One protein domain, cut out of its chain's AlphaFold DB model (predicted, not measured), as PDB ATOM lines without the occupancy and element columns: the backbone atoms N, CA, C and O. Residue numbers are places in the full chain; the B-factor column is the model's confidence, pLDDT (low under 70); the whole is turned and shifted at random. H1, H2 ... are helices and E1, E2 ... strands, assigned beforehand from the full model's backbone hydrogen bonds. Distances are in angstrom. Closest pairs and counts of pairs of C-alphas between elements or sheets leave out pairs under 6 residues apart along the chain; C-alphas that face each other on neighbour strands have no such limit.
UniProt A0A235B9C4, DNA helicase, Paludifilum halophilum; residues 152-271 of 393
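AT A GLANCE: This is residues 152 to 271 of the 393 residues of the protein "DNA helicase" of Paludifilum halophilum (UniProt A0A235B9C4). The model has two lobes: a small one, where short H1 meets one end of the long H2 in a corner, and a larger one built round H4. In the larger lobe H3 packs on one side of H4, H5 packs on H4 elsewhere, and a short two-strand pair, E1 and E2, runs on the side of H4 away from H3. The printed part has 120 residues with five named helices and two named strands, in the order H1, H2, H3, E1, H4, E2, H5; the sheet has the order E1, E2 and is parallel. The class is mostly helix, though under half of the residues are in named elements. The whole is only just compact, close to loose, with a radius of gyration of the C-alphas of 15.9 A, and spans 40 by 38 by 26 A.

HOW THE PARTS SIT: Start at H1, residues 155 to 159, which touches H2, residues 165 to 180; look at the closest C-alphas, those of Ala 159 and Lys 165, 5.8 A apart. H2 touches H1 with residues 165 to 172 alone. H3, residues 188 to 200, is apart from H2. H3 touches H4, residues 221 to 231, at a shallow tilt of 31 degrees, the same way; their closest C-alphas, of Ala 190 and Gln 223, are 4.9 A apart. E1, residues 211 to 213, and E2, residues 236 to 238, are parallel neighbours at 11 degrees. Between them find N 213 and O 237 at 2.9 A and N 237 and O 211 at 2.8 A, both within hydrogen-bond range. E1, H4 and E2 form a strand-helix-strand unit, two parallel neighbour strands with a helix between them in the chain; its crossover is right-handed. H5, residues 255 to 261, touches H4 at a steep tilt of 45 degrees, the same way; the closest C-alphas, of Ala 225 and Ala 261, are 4.9 A apart. H3 and H5 are apart. In H1, H2, H3, H4 and H5 every O i to N i+4 pair is within hydrogen-bond range.

IN THESE COORDINATES: Find C-alpha 155 at (5.867, -13.979, -2.475), where H1 begins; it is 6.0 A long. From C-alpha 165 at (0.252, -12.155, 3.263), H2 runs 22.2 A to Asp 180. H3 is 17.5 A long, E1 6.5 A, H4 15.6 A and E2 6.0 A. H5 runs 9.8 A and ends at C-alpha 261, (17.017, 5.417, 6.831).

THE WHOLE: The two C-alphas farthest apart, those of Asp 180 and Thr 271, are 44.1 A apart. The printed part has no cut. The link from E2 to H5, residues 239 to 254, is long. The mean pLDDT of the printed part is 89.0; look for values under 70 at residues 204 to 206, 246 and 248 to 249.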
ATOM      1  N   VAL A 152      10.143  -9.815  -7.320       94.38
ATOM      2  CA  VAL A 152       8.683  -9.618  -7.221       94.38
ATOM      3  C   VAL A 152       7.917 -10.941  -7.355       94.38
ATOM      4  O   VAL A 152       6.858 -11.103  -6.762       94.38
ATOM      5  N   ASN A 153       8.464 -11.921  -8.077       92.81
ATOM      6  CA  ASN A 153       7.868 -13.249  -8.234       92.81
ATOM      7  C   ASN A 153       8.185 -14.224  -7.077       92.81
ATOM      8  O   ASN A 153       7.975 -15.428  -7.225       92.81
ATOM      9  N   GLN A 154       8.684 -13.740  -5.933       91.94
ATOM     10  CA  GLN A 154       8.958 -14.545  -4.734       91.94
ATOM     11  C   GLN A 154       8.086 -14.095  -3.544       91.94
ATOM     12  O   GLN A 154       8.595 -13.485  -2.599       91.94
ATOM     13  N   PRO A 155       6.776 -14.409  -3.540       90.56
ATOM     14  CA  PRO A 155       5.867 -13.979  -2.475       90.56
ATOM     15  C   PRO A 155       6.271 -14.527  -1.100       90.56
ATOM     16  O   PRO A 155       6.226 -13.788  -0.124       90.56
ATOM     17  N   ASP A 156       6.762 -15.768  -1.016       91.50
ATOM     18  CA  ASP A 156       7.209 -16.361   0.254       91.50
ATOM     19  C   ASP A 156       8.404 -15.613   0.861       91.50
ATOM     20  O   ASP A 156       8.542 -15.522   2.079       91.50
ATOM     21  N   HIS A 157       9.267 -15.050   0.012       92.50
ATOM     22  CA  HIS A 157      10.377 -14.230   0.469       92.50
ATOM     23  C   HIS A 157       9.895 -12.892   1.026       92.50
ATOM     24  O   HIS A 157      10.353 -12.471   2.081       92.50
ATOM     25  N   LEU A 158       8.970 -12.228   0.335       91.94
ATOM     26  CA  LEU A 158       8.410 -10.958   0.788       91.94
ATOM     27  C   LEU A 158       7.566 -11.134   2.056       91.94
ATOM     28  O   LEU A 158       7.635 -10.302   2.957       91.94
ATOM     29  N   ALA A 159       6.842 -12.248   2.170       92.56
ATOM     30  CA  ALA A 159       6.020 -12.575   3.330       92.56
ATOM     31  C   ALA A 159       6.818 -12.690   4.640       92.56
ATOM     32  O   ALA A 159       6.236 -12.523   5.704       92.56
ATOM     33  N   SER A 160       8.141 -12.910   4.608       93.62
ATOM     34  CA  SER A 160       8.950 -12.893   5.837       93.62
ATOM     35  C   SER A 160       9.232 -11.486   6.382       93.62
ATOM     36  O   SER A 160       9.723 -11.367   7.500       93.62
ATOM     37  N   PHE A 161       8.956 -10.427   5.612       93.31
ATOM     38  CA  PHE A 161       9.205  -9.029   6.000       93.31
ATOM     39  C   PHE A 161       7.926  -8.241   6.290       93.31
ATOM     40  O   PHE A 161       7.996  -7.115   6.787       93.31
ATOM     41  N   PHE A 162       6.759  -8.798   5.973       93.44
ATOM     42  CA  PHE A 162       5.477  -8.121   6.116       93.44
ATOM     43  C   PHE A 162       4.466  -9.020   6.815       93.44
ATOM     44  O   PHE A 162       4.399 -10.215   6.559       93.44
ATOM     45  N   ASP A 163       3.642  -8.411   7.662       88.94
ATOM     46  CA  ASP A 163       2.693  -9.134   8.511       88.94
ATOM     47  C   ASP A 163       1.474  -9.657   7.721       88.94
ATOM     48  O   ASP A 163       0.846 -10.645   8.094       88.94
ATOM     49  N   SER A 164       1.139  -9.000   6.605       91.56
ATOM     50  CA  SER A 164      -0.042  -9.288   5.787       91.56
ATOM     51  C   SER A 164       0.335 -10.030   4.508       91.56
ATOM     52  O   SER A 164       0.854  -9.441   3.557       91.56
ATOM     53  N   LYS A 165       0.036 -11.334   4.463       90.50
ATOM     54  CA  LYS A 165       0.252 -12.155   3.263       90.50
ATOM     55  C   LYS A 165      -0.604 -11.686   2.083       90.50
ATOM     56  O   LYS A 165      -0.121 -11.662   0.957       90.50
ATOM     57  N   GLU A 166      -1.835 -11.251   2.345       91.50
ATOM     58  CA  GLU A 166      -2.738 -10.724   1.314       91.50
ATOM     59  C   GLU A 166      -2.163  -9.476   0.632       91.50
ATOM     60  O   GLU A 166      -2.200  -9.368  -0.596       91.50
ATOM     61  N   ASP A 167      -1.581  -8.553   1.407       91.88
ATOM     62  CA  ASP A 167      -0.960  -7.348   0.849       91.88
ATOM     63  C   ASP A 167       0.306  -7.684   0.043       91.88
ATOM     64  O   ASP A 167       0.570  -7.051  -0.981       91.88
ATOM     65  N   VAL A 168       1.073  -8.696   0.466       93.38
ATOM     66  CA  VAL A 168       2.231  -9.201  -0.290       93.38
ATOM     67  C   VAL A 168       1.792  -9.818  -1.616       93.38
ATOM     68  O   VAL A 168       2.351  -9.476  -2.658       93.38
ATOM     69  N   ASP A 169       0.771 -10.673  -1.609       92.81
ATOM     70  CA  ASP A 169       0.252 -11.299  -2.828       92.81
ATOM     71  C   ASP A 169      -0.285 -10.242  -3.807       92.81
ATOM     72  O   ASP A 169      -0.036 -10.316  -5.018       92.81
ATOM     73  N   LEU A 170      -0.963  -9.210  -3.292       93.19
ATOM     74  CA  LEU A 170      -1.425  -8.083  -4.098       93.19
ATOM     75  C   LEU A 170      -0.251  -7.270  -4.667       93.19
ATOM     76  O   LEU A 170      -0.258  -6.962  -5.859       93.19
ATOM     77  N   LEU A 171       0.780  -6.977  -3.862       93.44
ATOM     78  CA  LEU A 171       1.995  -6.283  -4.305       93.44
ATOM     79  C   LEU A 171       2.668  -7.028  -5.459       93.44
ATOM     80  O   LEU A 171       3.000  -6.407  -6.475       93.44
ATOM     81  N   CYS A 172       2.847  -8.343  -5.323       93.56
ATOM     82  CA  CYS A 172       3.457  -9.193  -6.343       93.56
ATOM     83  C   CYS A 172       2.637  -9.180  -7.638       93.56
ATOM     84  O   CYS A 172       3.185  -8.993  -8.727       93.56
ATOM     85  N   LYS A 173       1.309  -9.305  -7.527       93.12
ATOM     86  CA  LYS A 173       0.392  -9.312  -8.672       93.12
ATOM     87  C   LYS A 173       0.362  -7.974  -9.414       93.12
ATOM     88  O   LYS A 173       0.452  -7.962 -10.643       93.12
ATOM     89  N   GLU A 174       0.224  -6.858  -8.699       92.56
ATOM     90  CA  GLU A 174       0.169  -5.523  -9.309       92.56
ATOM     91  C   GLU A 174       1.505  -5.162  -9.960       92.56
ATOM     92  O   GLU A 174       1.551  -4.823 -11.146       92.56
ATOM     93  N   THR A 175       2.603  -5.316  -9.217       93.06
ATOM     94  CA  THR A 175       3.948  -4.985  -9.704       93.06
ATOM     95  C   THR A 175       4.346  -5.886 -10.871       93.06
ATOM     96  O   THR A 175       4.831  -5.389 -11.886       93.06
ATOM     97  N   GLY A 176       4.065  -7.191 -10.793       91.50
ATOM     98  CA  GLY A 176       4.277  -8.124 -11.900       91.50
ATOM     99  C   GLY A 176       3.512  -7.711 -13.161       91.50
ATOM    100  O   GLY A 176       4.093  -7.647 -14.243       91.50
ATOM    101  N   GLY A 177       2.243  -7.315 -13.018       92.31
ATOM    102  CA  GLY A 177       1.428  -6.826 -14.131       92.31
ATOM    103  C   GLY A 177       1.961  -5.543 -14.783       92.31
ATOM    104  O   GLY A 177       1.856  -5.383 -16.005       92.31
ATOM    105  N   TYR A 178       2.556  -4.630 -14.008       92.31
ATOM    106  CA  TYR A 178       3.232  -3.447 -14.554       92.31
ATOM    107  C   TYR A 178       4.522  -3.810 -15.294       92.31
ATOM    108  O   TYR A 178       4.723  -3.350 -16.424       92.31
ATOM    109  N   LEU A 179       5.346  -4.686 -14.713       91.44
ATOM    110  CA  LEU A 179       6.599  -5.147 -15.314       91.44
ATOM    111  C   LEU A 179       6.368  -5.899 -16.629       91.44
ATOM    112  O   LEU A 179       7.084  -5.659 -17.604       91.44
ATOM    113  N   ASP A 180       5.324  -6.727 -16.709       90.44
ATOM    114  CA  ASP A 180       4.926  -7.427 -17.937       90.44
ATOM    115  C   ASP A 180       4.583  -6.449 -19.073       90.44
ATOM    116  O   ASP A 180       4.851  -6.708 -20.248       90.44
ATOM    117  N   ARG A 181       4.045  -5.276 -18.720       93.00
ATOM    118  CA  ARG A 181       3.729  -4.177 -19.647       93.00
ATOM    119  C   ARG A 181       4.899  -3.213 -19.854       93.00
ATOM    120  O   ARG A 181       4.704  -2.172 -20.484       93.00
ATOM    121  N   LYS A 182       6.093  -3.532 -19.337       90.94
ATOM    122  CA  LYS A 182       7.291  -2.674 -19.352       90.94
ATOM    123  C   LYS A 182       7.034  -1.283 -18.758       90.94
ATOM    124  O   LYS A 182       7.550  -0.284 -19.254       90.94
ATOM    125  N   ARG A 183       6.198  -1.216 -17.721       93.06
ATOM    126  CA  ARG A 183       5.920  -0.000 -16.954       93.06
ATOM    127  C   ARG A 183       6.535  -0.116 -15.570       93.06
ATOM    128  O   ARG A 183       6.648  -1.210 -15.030       93.06
ATOM    129  N   LEU A 184       6.916   1.032 -15.031       91.38
ATOM    130  CA  LEU A 184       7.464   1.176 -13.692       91.38
ATOM    131  C   LEU A 184       6.689   2.263 -12.975       91.38
ATOM    132  O   LEU A 184       6.324   3.276 -13.582       91.38
ATOM    133  N   GLU A 185       6.461   2.040 -11.695       91.81
ATOM    134  CA  GLU A 185       5.952   3.058 -10.799       91.81
ATOM    135  C   GLU A 185       7.124   3.843 -10.196       91.81
ATOM    136  O   GLU A 185       8.280   3.406 -10.207       91.81
ATOM    137  N   ILE A 186       6.842   5.033  -9.665       90.06
ATOM    138  CA  ILE A 186       7.884   5.850  -9.036       90.06
ATOM    139  C   ILE A 186       8.426   5.170  -7.774       90.06
ATOM    140  O   ILE A 186       9.605   5.299  -7.454       90.06
ATOM    141  N   GLU A 187       7.596   4.383  -7.099       91.25
ATOM    142  CA  GLU A 187       7.940   3.605  -5.915       91.25
ATOM    143  C   GLU A 187       8.936   2.471  -6.217       91.25
ATOM    144  O   GLU A 187       9.711   2.089  -5.341       91.25
ATOM    145  N   ASP A 188       8.995   1.980  -7.462       94.38
ATOM    146  CA  ASP A 188       9.928   0.918  -7.870       94.38
ATOM    147  C   ASP A 188      11.364   1.446  -8.043       94.38
ATOM    148  O   ASP A 188      12.332   0.681  -8.076       94.38
ATOM    149  N   THR A 189      11.532   2.767  -8.155       94.56
ATOM    150  CA  THR A 189      12.829   3.389  -8.461       94.56
ATOM    151  C   THR A 189      13.875   3.144  -7.375       94.56
ATOM    152  O   THR A 189      15.029   2.876  -7.708       94.56
ATOM    153  N   ALA A 190      13.483   3.157  -6.097       95.62
ATOM    154  CA  ALA A 190      14.383   2.862  -4.981       95.62
ATOM    155  C   ALA A 190      14.890   1.416  -5.038       95.62
ATOM    156  O   ALA A 190      16.088   1.168  -4.910       95.62
ATOM    157  N   ALA A 191      13.989   0.471  -5.321       97.00
ATOM    158  CA  ALA A 191      14.318  -0.942  -5.459       97.00
ATOM    159  C   ALA A 191      15.311  -1.192  -6.594       97.00
ATOM    160  O   ALA A 191      16.322  -1.874  -6.421       97.00
ATOM    161  N   LEU A 192      15.046  -0.590  -7.751       96.81
ATOM    162  CA  LEU A 192      15.918  -0.683  -8.916       96.81
ATOM    163  C   LEU A 192      17.279  -0.028  -8.666       96.81
ATOM    164  O   LEU A 192      18.299  -0.572  -9.093       96.81
ATOM    165  N   LEU A 193      17.311   1.114  -7.972       96.00
ATOM    166  CA  LEU A 193      18.552   1.784  -7.593       96.00
ATOM    167  C   LEU A 193      19.386   0.898  -6.662       96.00
ATOM    168  O   LEU A 193      20.569   0.689  -6.937       96.00
ATOM    169  N   GLN A 194      18.761   0.322  -5.631       96.44
ATOM    170  CA  GLN A 194      19.402  -0.580  -4.672       96.44
ATOM    171  C   GLN A 194      19.964  -1.829  -5.365       96.44
ATOM    172  O   GLN A 194      21.147  -2.145  -5.223       96.44
ATOM    173  N   LEU A 195      19.157  -2.502  -6.192       97.06
ATOM    174  CA  LEU A 195      19.601  -3.660  -6.973       97.06
ATOM    175  C   LEU A 195      20.759  -3.296  -7.900       97.06
ATOM    176  O   LEU A 195      21.762  -4.007  -7.954       97.06
ATOM    177  N   LYS A 196      20.660  -2.171  -8.616       95.69
ATOM    178  CA  LYS A 196      21.721  -1.737  -9.524       95.69
ATOM    179  C   LYS A 196      23.020  -1.450  -8.778       95.69
ATOM    180  O   LYS A 196      24.074  -1.919  -9.211       95.69
ATOM    181  N   HIS A 197      22.937  -0.738  -7.659       93.88
ATOM    182  CA  HIS A 197      24.066  -0.444  -6.786       93.88
ATOM    183  C   HIS A 197      24.751  -1.731  -6.304       93.88
ATOM    184  O   HIS A 197      25.942  -1.927  -6.542       93.88
ATOM    185  N   ARG A 198      23.988  -2.644  -5.698       94.75
ATOM    186  CA  ARG A 198      24.517  -3.854  -5.056       94.75
ATOM    187  C   ARG A 198      25.022  -4.898  -6.054       94.75
ATOM    188  O   ARG A 198      26.035  -5.552  -5.806       94.75
ATOM    189  N   LEU A 199      24.341  -5.063  -7.188       95.56
ATOM    190  CA  LEU A 199      24.685  -6.088  -8.178       95.56
ATOM    191  C   LEU A 199      25.762  -5.614  -9.158       95.56
ATOM    192  O   LEU A 199      26.699  -6.355  -9.446       95.56
ATOM    193  N   PHE A 200      25.653  -4.390  -9.674       94.12
ATOM    194  CA  PHE A 200      26.509  -3.898 -10.764       94.12
ATOM    195  C   PHE A 200      27.451  -2.781 -10.324       94.12
ATOM    196  O   PHE A 200      28.528  -2.632 -10.908       94.12
ATOM    197  N   GLY A 201      27.060  -2.013  -9.309       90.75
ATOM    198  CA  GLY A 201      27.692  -0.751  -8.951       90.75
ATOM    199  C   GLY A 201      27.419   0.353  -9.968       90.75
ATOM    200  O   GLY A 201      26.801   0.147 -11.017       90.75
ATOM    201  N   PHE A 202      27.937   1.538  -9.662       85.31
ATOM    202  CA  PHE A 202      27.975   2.661 -10.592       85.31
ATOM    203  C   PHE A 202      29.405   2.875 -11.103       85.31
ATOM    204  O   PHE A 202      30.367   2.571 -10.389       85.31
ATOM    205  N   PRO A 203      29.582   3.388 -12.335       77.06
ATOM    206  CA  PRO A 203      30.871   3.927 -12.764       77.06
ATOM    207  C   PRO A 203      31.344   4.960 -11.741       77.06
ATOM    208  O   PRO A 203      30.486   5.606 -11.146       77.06
ATOM    209  N   LYS A 204      32.668   5.119 -11.555       65.75
ATOM    210  CA  LYS A 204      33.271   6.078 -10.605       65.75
ATOM    211  C   LYS A 204      32.470   7.383 -10.583       65.75
ATOM    212  O   LYS A 204      32.608   8.208 -11.485       65.75
ATOM    213  N   GLN A 205      31.612   7.527  -9.575       62.53
ATOM    214  CA  GLN A 205      30.838   8.736  -9.379       62.53
ATOM    215  C   GLN A 205      31.832   9.842  -9.050       62.53
ATOM    216  O   GLN A 205      32.822   9.624  -8.344       62.53
ATOM    217  N   GLN A 206      31.583  11.036  -9.582       62.28
ATOM    218  CA  GLN A 206      32.188  12.229  -9.013       62.28
ATOM    219  C   GLN A 206      31.894  12.213  -7.511       62.28
ATOM    220  O   GLN A 206      30.783  11.870  -7.111       62.28
ATOM    221  N   SER A 207      32.893  12.516  -6.683       73.19
ATOM    222  CA  SER A 207      32.736  12.509  -5.231       73.19
ATOM    223  C   SER A 207      31.745  13.604  -4.830       73.19
ATOM    224  O   SER A 207      32.133  14.760  -4.637       73.19
ATOM    225  N   ILE A 208      30.460  13.259  -4.759       85.62
ATOM    226  CA  ILE A 208      29.423  14.145  -4.241       85.62
ATOM    227  C   ILE A 208      29.723  14.307  -2.760       85.62
ATOM    228  O   ILE A 208      29.703  13.336  -2.013       85.62
ATOM    229  N   LYS A 209      30.066  15.531  -2.353       87.31
ATOM    230  CA  LYS A 209      30.466  15.831  -0.973       87.31
ATOM    231  C   LYS A 209      29.275  16.070  -0.060       87.31
ATOM    232  O   LYS A 209      29.364  15.774   1.123       87.31
ATOM    233  N   HIS A 210      28.179  16.584  -0.603       91.12
ATOM    234  CA  HIS A 210      26.991  16.949   0.152       91.12
ATOM    235  C   HIS A 210      25.758  16.806  -0.737       91.12
ATOM    236  O   HIS A 210      25.813  17.178  -1.912       91.12
ATOM    237  N   VAL A 211      24.673  16.275  -0.179       92.06
ATOM    238  CA  VAL A 211      23.386  16.135  -0.864       92.06
ATOM    239  C   VAL A 211      22.358  17.010  -0.163       92.06
ATOM    240  O   VAL A 211      22.215  16.945   1.052       92.06
ATOM    241  N   VAL A 212      21.628  17.817  -0.928       95.12
ATOM    242  CA  VAL A 212      20.486  18.582  -0.417       95.12
ATOM    243  C   VAL A 212      19.226  17.999  -1.033       95.12
ATOM    244  O   VAL A 212      19.164  17.833  -2.252       95.12
ATOM    245  N   ILE A 213      18.251  17.667  -0.194       93.44
ATOM    246  CA  ILE A 213      16.935  17.194  -0.619       93.44
ATOM    247  C   ILE A 213      15.923  18.209  -0.123       93.44
ATOM    248  O   ILE A 213      15.742  18.357   1.084       93.44
ATOM    249  N   ASP A 214      15.303  18.903  -1.066       91.56
ATOM    250  CA  ASP A 214      14.167  19.774  -0.804       91.56
ATOM    251  C   ASP A 214      12.860  18.996  -0.994       91.56
ATOM    252  O   ASP A 214      12.832  17.998  -1.722       91.56
ATOM    253  N   GLU A 215      11.792  19.437  -0.332       89.75
ATOM    254  CA  GLU A 215      10.478  18.774  -0.342       89.75
ATOM    255  C   GLU A 215      10.544  17.278   0.032       89.75
ATOM    256  O   GLU A 215       9.837  16.423  -0.514       89.75
ATOM    257  N   ALA A 216      11.415  16.946   0.988       91.69
ATOM    258  CA  ALA A 216      11.751  15.575   1.344       91.69
ATOM    259  C   ALA A 216      10.569  14.746   1.872       91.69
ATOM    260  O   ALA A 216      10.636  13.518   1.872       91.69
ATOM    261  N   GLN A 217       9.465  15.385   2.268       89.44
ATOM    262  CA  GLN A 217       8.238  14.697   2.664       89.44
ATOM    263  C   GLN A 217       7.614  13.886   1.517       89.44
ATOM    264  O   GLN A 217       6.851  12.962   1.778       89.44
ATOM    265  N   ASP A 218       7.952  14.177   0.254       88.94
ATOM    266  CA  ASP A 218       7.501  13.389  -0.903       88.94
ATOM    267  C   ASP A 218       8.359  12.137  -1.162       88.94
ATOM    268  O   ASP A 218       8.018  11.323  -2.030       88.94
ATOM    269  N   PHE A 219       9.455  11.967  -0.417       91.62
ATOM    270  CA  PHE A 219      10.357  10.829  -0.529       91.62
ATOM    271  C   PHE A 219      10.064   9.788   0.545       91.62
ATOM    272  O   PHE A 219       9.788  10.102   1.703       91.62
ATOM    273  N   SER A 220      10.149   8.521   0.158       93.44
ATOM    274  CA  SER A 220      10.037   7.413   1.097       93.44
ATOM    275  C   SER A 220      11.354   7.179   1.849       93.44
ATOM    276  O   SER A 220      12.431   7.456   1.305       93.44
ATOM    277  N   PRO A 221      11.314   6.586   3.057       94.00
ATOM    278  CA  PRO A 221      12.522   6.166   3.766       94.00
ATOM    279  C   PRO A 221      13.453   5.307   2.900       94.00
ATOM    280  O   PRO A 221      14.667   5.507   2.894       94.00
ATOM    281  N   PHE A 222      12.900   4.393   2.093       95.81
ATOM    282  CA  PHE A 222      13.716   3.579   1.197       95.81
ATOM    283  C   PHE A 222      14.390   4.406   0.094       95.81
ATOM    284  O   PHE A 222      15.557   4.166  -0.210       95.81
ATOM    285  N   GLN A 223      13.717   5.402  -0.490       95.38
ATOM    286  CA  GLN A 223      14.352   6.274  -1.486       95.38
ATOM    287  C   GLN A 223      15.566   7.004  -0.905       95.38
ATOM    288  O   GLN A 223      16.616   7.036  -1.549       95.38
ATOM    289  N   ILE A 224      15.449   7.528   0.319       94.25
ATOM    290  CA  ILE A 224      16.553   8.207   1.006       94.25
ATOM    291  C   ILE A 224      17.698   7.232   1.313       94.25
ATOM    292  O   ILE A 224      18.850   7.519   0.981       94.25
ATOM    293  N   ALA A 225      17.391   6.052   1.862       94.12
ATOM    294  CA  ALA A 225      18.395   5.027   2.156       94.12
ATOM    295  C   ALA A 225      19.144   4.565   0.894       94.12
ATOM    296  O   ALA A 225      20.375   4.530   0.869       94.12
ATOM    297  N   ALA A 226      18.407   4.254  -0.178       94.44
ATOM    298  CA  ALA A 226      18.985   3.811  -1.444       94.44
ATOM    299  C   ALA A 226      19.866   4.900  -2.074       94.44
ATOM    300  O   ALA A 226      20.912   4.589  -2.643       94.44
ATOM    301  N   LEU A 227      19.479   6.175  -1.953       92.62
ATOM    302  CA  LEU A 227      20.287   7.301  -2.419       92.62
ATOM    303  C   LEU A 227      21.580   7.441  -1.604       92.62
ATOM    304  O   LEU A 227      22.653   7.575  -2.192       92.62
ATOM    305  N   SER A 228      21.501   7.357  -0.273       91.38
ATOM    306  CA  SER A 228      22.672   7.404   0.614       91.38
ATOM    307  C   SER A 228      23.678   6.294   0.301       91.38
ATOM    308  O   SER A 228      24.878   6.563   0.215       91.38
ATOM    309  N   GLU A 229      23.211   5.057   0.101       90.88
ATOM    310  CA  GLU A 229      24.076   3.926  -0.258       90.88
ATOM    311  C   GLU A 229      24.660   4.080  -1.662       90.88
ATOM    312  O   GLU A 229      25.872   3.966  -1.851       90.88
ATOM    313  N   ALA A 230      23.823   4.419  -2.648       89.94
ATOM    314  CA  ALA A 230      24.255   4.591  -4.029       89.94
ATOM    315  C   ALA A 230      25.322   5.681  -4.191       89.94
ATOM    316  O   ALA A 230      26.151   5.575  -5.093       89.94
ATOM    317  N   LEU A 231      25.294   6.717  -3.347       88.31
ATOM    318  CA  LEU A 231      26.254   7.820  -3.351       88.31
ATOM    319  C   LEU A 231      27.464   7.592  -2.438       88.31
ATOM    320  O   LEU A 231      28.423   8.357  -2.525       88.31
ATOM    321  N   HIS A 232      27.442   6.563  -1.585       86.06
ATOM    322  CA  HIS A 232      28.441   6.330  -0.534       86.06
ATOM    323  C   HIS A 232      28.703   7.577   0.330       86.06
ATOM    324  O   HIS A 232      29.835   7.827   0.747       86.06
ATOM    325  N   ASN A 233      27.672   8.390   0.563       82.69
ATOM    326  CA  ASN A 233      27.794   9.644   1.292       82.69
ATOM    327  C   ASN A 233      26.644   9.769   2.294       82.69
ATOM    328  O   ASN A 233      25.505   9.783   1.846       82.69
ATOM    329  N   PRO A 234      26.920   9.877   3.605       77.62
ATOM    330  CA  PRO A 234      25.901  10.095   4.628       77.62
ATOM    331  C   PRO A 234      25.593  11.580   4.895       77.62
ATOM    332  O   PRO A 234      24.728  11.877   5.715       77.62
ATOM    333  N   LEU A 235      26.297  12.527   4.261       89.94
ATOM    334  CA  LEU A 235      26.116  13.960   4.491       89.94
ATOM    335  C   LEU A 235      24.942  14.501   3.669       89.94
ATOM    336  O   LEU A 235      25.080  14.813   2.479       89.94
ATOM    337  N   PHE A 236      23.807  14.651   4.345       93.12
ATOM    338  CA  PHE A 236      22.575  15.189   3.786       93.12
ATOM    339  C   PHE A 236      22.110  16.441   4.532       93.12
ATOM    340  O   PHE A 236      22.179  16.507   5.757       93.12
ATOM    341  N   THR A 237      21.551  17.389   3.786       94.88
ATOM    342  CA  THR A 237      20.619  18.394   4.302       94.88
ATOM    343  C   THR A 237      19.240  18.063   3.755       94.88
ATOM    344  O   THR A 237      19.020  18.125   2.546       94.88
ATOM    345  N   ILE A 238      18.327  17.677   4.641       94.12
ATOM    346  CA  ILE A 238      16.963  17.279   4.294       94.12
ATOM    347  C   ILE A 238      16.022  18.379   4.767       94.12
ATOM    348  O   ILE A 238      16.009  18.717   5.950       94.12
ATOM    349  N   LEU A 239      15.273  18.950   3.830       93.88
ATOM    350  CA  LEU A 239      14.358  20.062   4.044       93.88
ATOM    351  C   LEU A 239      12.955  19.642   3.612       93.88
ATOM    352  O   LEU A 239      12.785  18.913   2.635       93.88
ATOM    353  N   GLY A 240      11.949  20.103   4.344       90.62
ATOM    354  CA  GLY A 240      10.560  19.858   3.996       90.62
ATOM    355  C   GLY A 240       9.610  20.109   5.153       90.62
ATOM    356  O   GLY A 240      10.018  20.427   6.272       90.62
ATOM    357  N   ASP A 241       8.329  19.908   4.876       88.50
ATOM    358  CA  ASP A 241       7.247  19.999   5.849       88.50
ATOM    359  C   ASP A 241       6.269  18.845   5.631       88.50
ATOM    360  O   ASP A 241       5.628  18.733   4.584       88.50
ATOM    361  N   VAL A 242       6.142  17.975   6.632       85.75
ATOM    362  CA  VAL A 242       5.285  16.789   6.551       85.75
ATOM    363  C   VAL A 242       3.814  17.167   6.362       85.75
ATOM    364  O   VAL A 242       3.091  16.468   5.652       85.75
ATOM    365  N   ALA A 243       3.377  18.306   6.910       82.69
ATOM    366  CA  ALA A 243       2.008  18.795   6.737       82.69
ATOM    367  C   ALA A 243       1.686  19.152   5.272       82.69
ATOM    368  O   ALA A 243       0.520  19.210   4.887       82.69
ATOM    369  N   GLN A 244       2.713  19.349   4.438       80.75
ATOM    370  CA  GLN A 244       2.596  19.659   3.010       80.75
ATOM    371  C   GLN A 244       2.734  18.415   2.114       80.75
ATOM    372  O   GLN A 244       2.805  18.523   0.885       80.75
ATOM    373  N   GLY A 245       2.791  17.217   2.703       77.06
ATOM    374  CA  GLY A 245       2.896  15.949   1.988       77.06
ATOM    375  C   GLY A 245       1.604  15.570   1.260       77.06
ATOM    376  O   GLY A 245       0.844  14.721   1.719       77.06
ATOM    377  N   ILE A 246       1.372  16.123   0.065       69.81
ATOM    378  CA  ILE A 246       0.239  15.740  -0.809       69.81
ATOM    379  C   ILE A 246       0.324  14.281  -1.303       69.81
ATOM    380  O   ILE A 246      -0.643  13.727  -1.831       69.81
ATOM    381  N   HIS A 247       1.485  13.652  -1.115       71.12
ATOM    382  CA  HIS A 247       1.791  12.265  -1.439       71.12
ATOM    383  C   HIS A 247       2.082  11.409  -0.192       71.12
ATOM    384  O   HIS A 247       2.844  10.447  -0.273       71.12
ATOM    385  N   SER A 248       1.446  11.704   0.945       62.12
ATOM    386  CA  SER A 248       1.626  11.008   2.239       62.12
ATOM    387  C   SER A 248       1.483   9.475   2.208       62.12
ATOM    388  O   SER A 248       1.965   8.777   3.099       62.12
ATOM    389  N   TYR A 249       0.845   8.910   1.175       69.00
ATOM    390  CA  TYR A 249       0.749   7.459   0.965       69.00
ATOM    391  C   TYR A 249       2.044   6.812   0.440       69.00
ATOM    392  O   TYR A 249       2.160   5.588   0.490       69.00
ATOM    393  N   ARG A 250       2.974   7.600  -0.116       72.06
ATOM    394  CA  ARG A 250       4.267   7.142  -0.660       72.06
ATOM    395  C   ARG A 250       5.473   7.850  -0.038       72.06
ATOM    396  O   ARG A 250       6.546   7.260  -0.015       72.06
ATOM    397  N   GLY A 251       5.297   9.081   0.435       78.50
ATOM    398  CA  GLY A 251       6.321   9.860   1.126       78.50
ATOM    399  C   GLY A 251       6.453   9.510   2.611       78.50
ATOM    400  O   GLY A 251       5.845   8.548   3.089       78.50
ATOM    401  N   THR A 252       7.242  10.295   3.342       82.88
ATOM    402  CA  THR A 252       7.390  10.153   4.796       82.88
ATOM    403  C   THR A 252       6.336  10.965   5.547       82.88
ATOM    404  O   THR A 252       5.981  12.071   5.145       82.88
ATOM    405  N   ASN A 253       5.850  10.406   6.658       82.62
ATOM    406  CA  ASN A 253       4.927  11.080   7.578       82.62
ATOM    407  C   ASN A 253       5.568  11.388   8.944       82.62
ATOM    408  O   ASN A 253       4.906  11.953   9.814       82.62
ATOM    409  N   ASP A 254       6.831  11.004   9.136       87.12
ATOM    410  CA  ASP A 254       7.612  11.249  10.345       87.12
ATOM    411  C   ASP A 254       9.096  11.312   9.968       87.12
ATOM    412  O   ASP A 254       9.678  10.338   9.485       87.12
ATOM    413  N   TRP A 255       9.733  12.453  10.232       89.25
ATOM    414  CA  TRP A 255      11.157  12.652   9.970       89.25
ATOM    415  C   TRP A 255      12.059  11.641  10.689       89.25
ATOM    416  O   TRP A 255      13.179  11.409  10.238       89.25
ATOM    417  N   LYS A 256      11.591  10.994  11.764       89.12
ATOM    418  CA  LYS A 256      12.331   9.902  12.411       89.12
ATOM    419  C   LYS A 256      12.536   8.707  11.484       89.12
ATOM    420  O   LYS A 256      13.630   8.153  11.478       89.12
ATOM    421  N   GLU A 257      11.552   8.365  10.647       88.06
ATOM    422  CA  GLU A 257      11.697   7.288   9.656       88.06
ATOM    423  C   GLU A 257      12.820   7.607   8.651       88.06
ATOM    424  O   GLU A 257      13.517   6.710   8.176       88.06
ATOM    425  N   ILE A 258      13.022   8.893   8.338       89.38
ATOM    426  CA  ILE A 258      14.111   9.355   7.470       89.38
ATOM    427  C   ILE A 258      15.463   9.312   8.187       89.38
ATOM    428  O   ILE A 258      16.456   8.922   7.575       89.38
ATOM    429  N   LEU A 259      15.521   9.674   9.472       88.81
ATOM    430  CA  LEU A 259      16.748   9.527  10.259       88.81
ATOM    431  C   LEU A 259      17.186   8.062  10.347       88.81
ATOM    432  O   LEU A 259      18.359   7.769  10.140       88.81
ATOM    433  N   GLU A 260      16.251   7.144  10.596       89.00
ATOM    434  CA  GLU A 260      16.518   5.698  10.635       89.00
ATOM    435  C   GLU A 260      16.992   5.144   9.283       89.00
ATOM    436  O   GLU A 260      17.723   4.154   9.232       89.00
ATOM    437  N   ALA A 261      16.599   5.786   8.179       89.44
ATOM    438  CA  ALA A 261      17.017   5.417   6.831       89.44
ATOM    439  C   ALA A 261      18.475   5.793   6.515       89.44
ATOM    440  O   ALA A 261      19.054   5.246   5.571       89.44
ATOM    441  N   LEU A 262      19.069   6.725   7.266       89.62
ATOM    442  CA  LEU A 262      20.418   7.227   7.031       89.62
ATOM    443  C   LEU A 262      21.431   6.610   8.006       89.62
ATOM    444  O   LEU A 262      21.177   6.525   9.207       89.62
ATOM    445  N   PRO A 263      22.647   6.261   7.548       86.12
ATOM    446  CA  PRO A 263      23.731   5.818   8.422       86.12
ATOM    447  C   PRO A 263      24.416   7.015   9.117       86.12
ATOM    448  O   PRO A 263      25.629   7.193   9.021       86.12
ATOM    449  N   ALA A 264      23.632   7.864   9.787       86.06
ATOM    450  CA  ALA A 264      24.073   9.111  10.410       86.06
ATOM    451  C   ALA A 264      23.507   9.235  11.843       86.06
ATOM    452  O   ALA A 264      22.538   9.961  12.060       86.06
ATOM    453  N   PRO A 265      24.097   8.548  12.841       82.44
ATOM    454  CA  PRO A 265      23.562   8.514  14.208       82.44
ATOM    455  C   PRO A 265      23.586   9.878  14.917       82.44
ATOM    456  O   PRO A 265      22.858  10.077  15.883       82.44
ATOM    457  N   GLU A 266      24.413  10.814  14.445       86.12
ATOM    458  CA  GLU A 266      24.516  12.178  14.981       86.12
ATOM    459  C   GLU A 266      23.565  13.175  14.297       86.12
ATOM    460  O   GLU A 266      23.567  14.360  14.635       86.12
ATOM    461  N   ALA A 267      22.770  12.731  13.318       89.00
ATOM    462  CA  ALA A 267      21.845  13.604  12.613       89.00
ATOM    463  C   ALA A 267      20.776  14.174  13.562       89.00
ATOM    464  O   ALA A 267      20.268  13.494  14.455       89.00
ATOM    465  N   GLN A 268      20.430  15.444  13.356       90.62
ATOM    466  CA  GLN A 268      19.488  16.182  14.195       90.62
ATOM    467  C   GLN A 268      18.313  16.683  13.360       90.62
ATOM    468  O   GLN A 268      18.493  17.143  12.234       90.62
ATOM    469  N   ILE A 269      17.115  16.646  13.944       91.31
ATOM    470  CA  ILE A 269      15.937  17.318  13.393       91.31
ATOM    471  C   ILE A 269      15.806  18.667  14.093       91.31
ATOM    472  O   ILE A 269      15.661  18.732  15.313       91.31
ATOM    473  N   LEU A 270      15.844  19.742  13.309       92.62
ATOM    474  CA  LEU A 270      15.608  21.103  13.776       92.62
ATOM    475  C   LEU A 270      14.353  21.645  13.093       92.62
ATOM    476  O   LEU A 270      14.217  21.550  11.875       92.62
ATOM    477  N   THR A 271      13.444  22.232  13.869       90.75
ATOM    478  CA  THR A 271      12.182  22.778  13.350       90.75
ATOM    479  C   THR A 271      12.205  24.300  13.382       90.75
ATOM    480  O   THR A 271      12.396  24.909  14.436       90.75
TER     481      THR A 271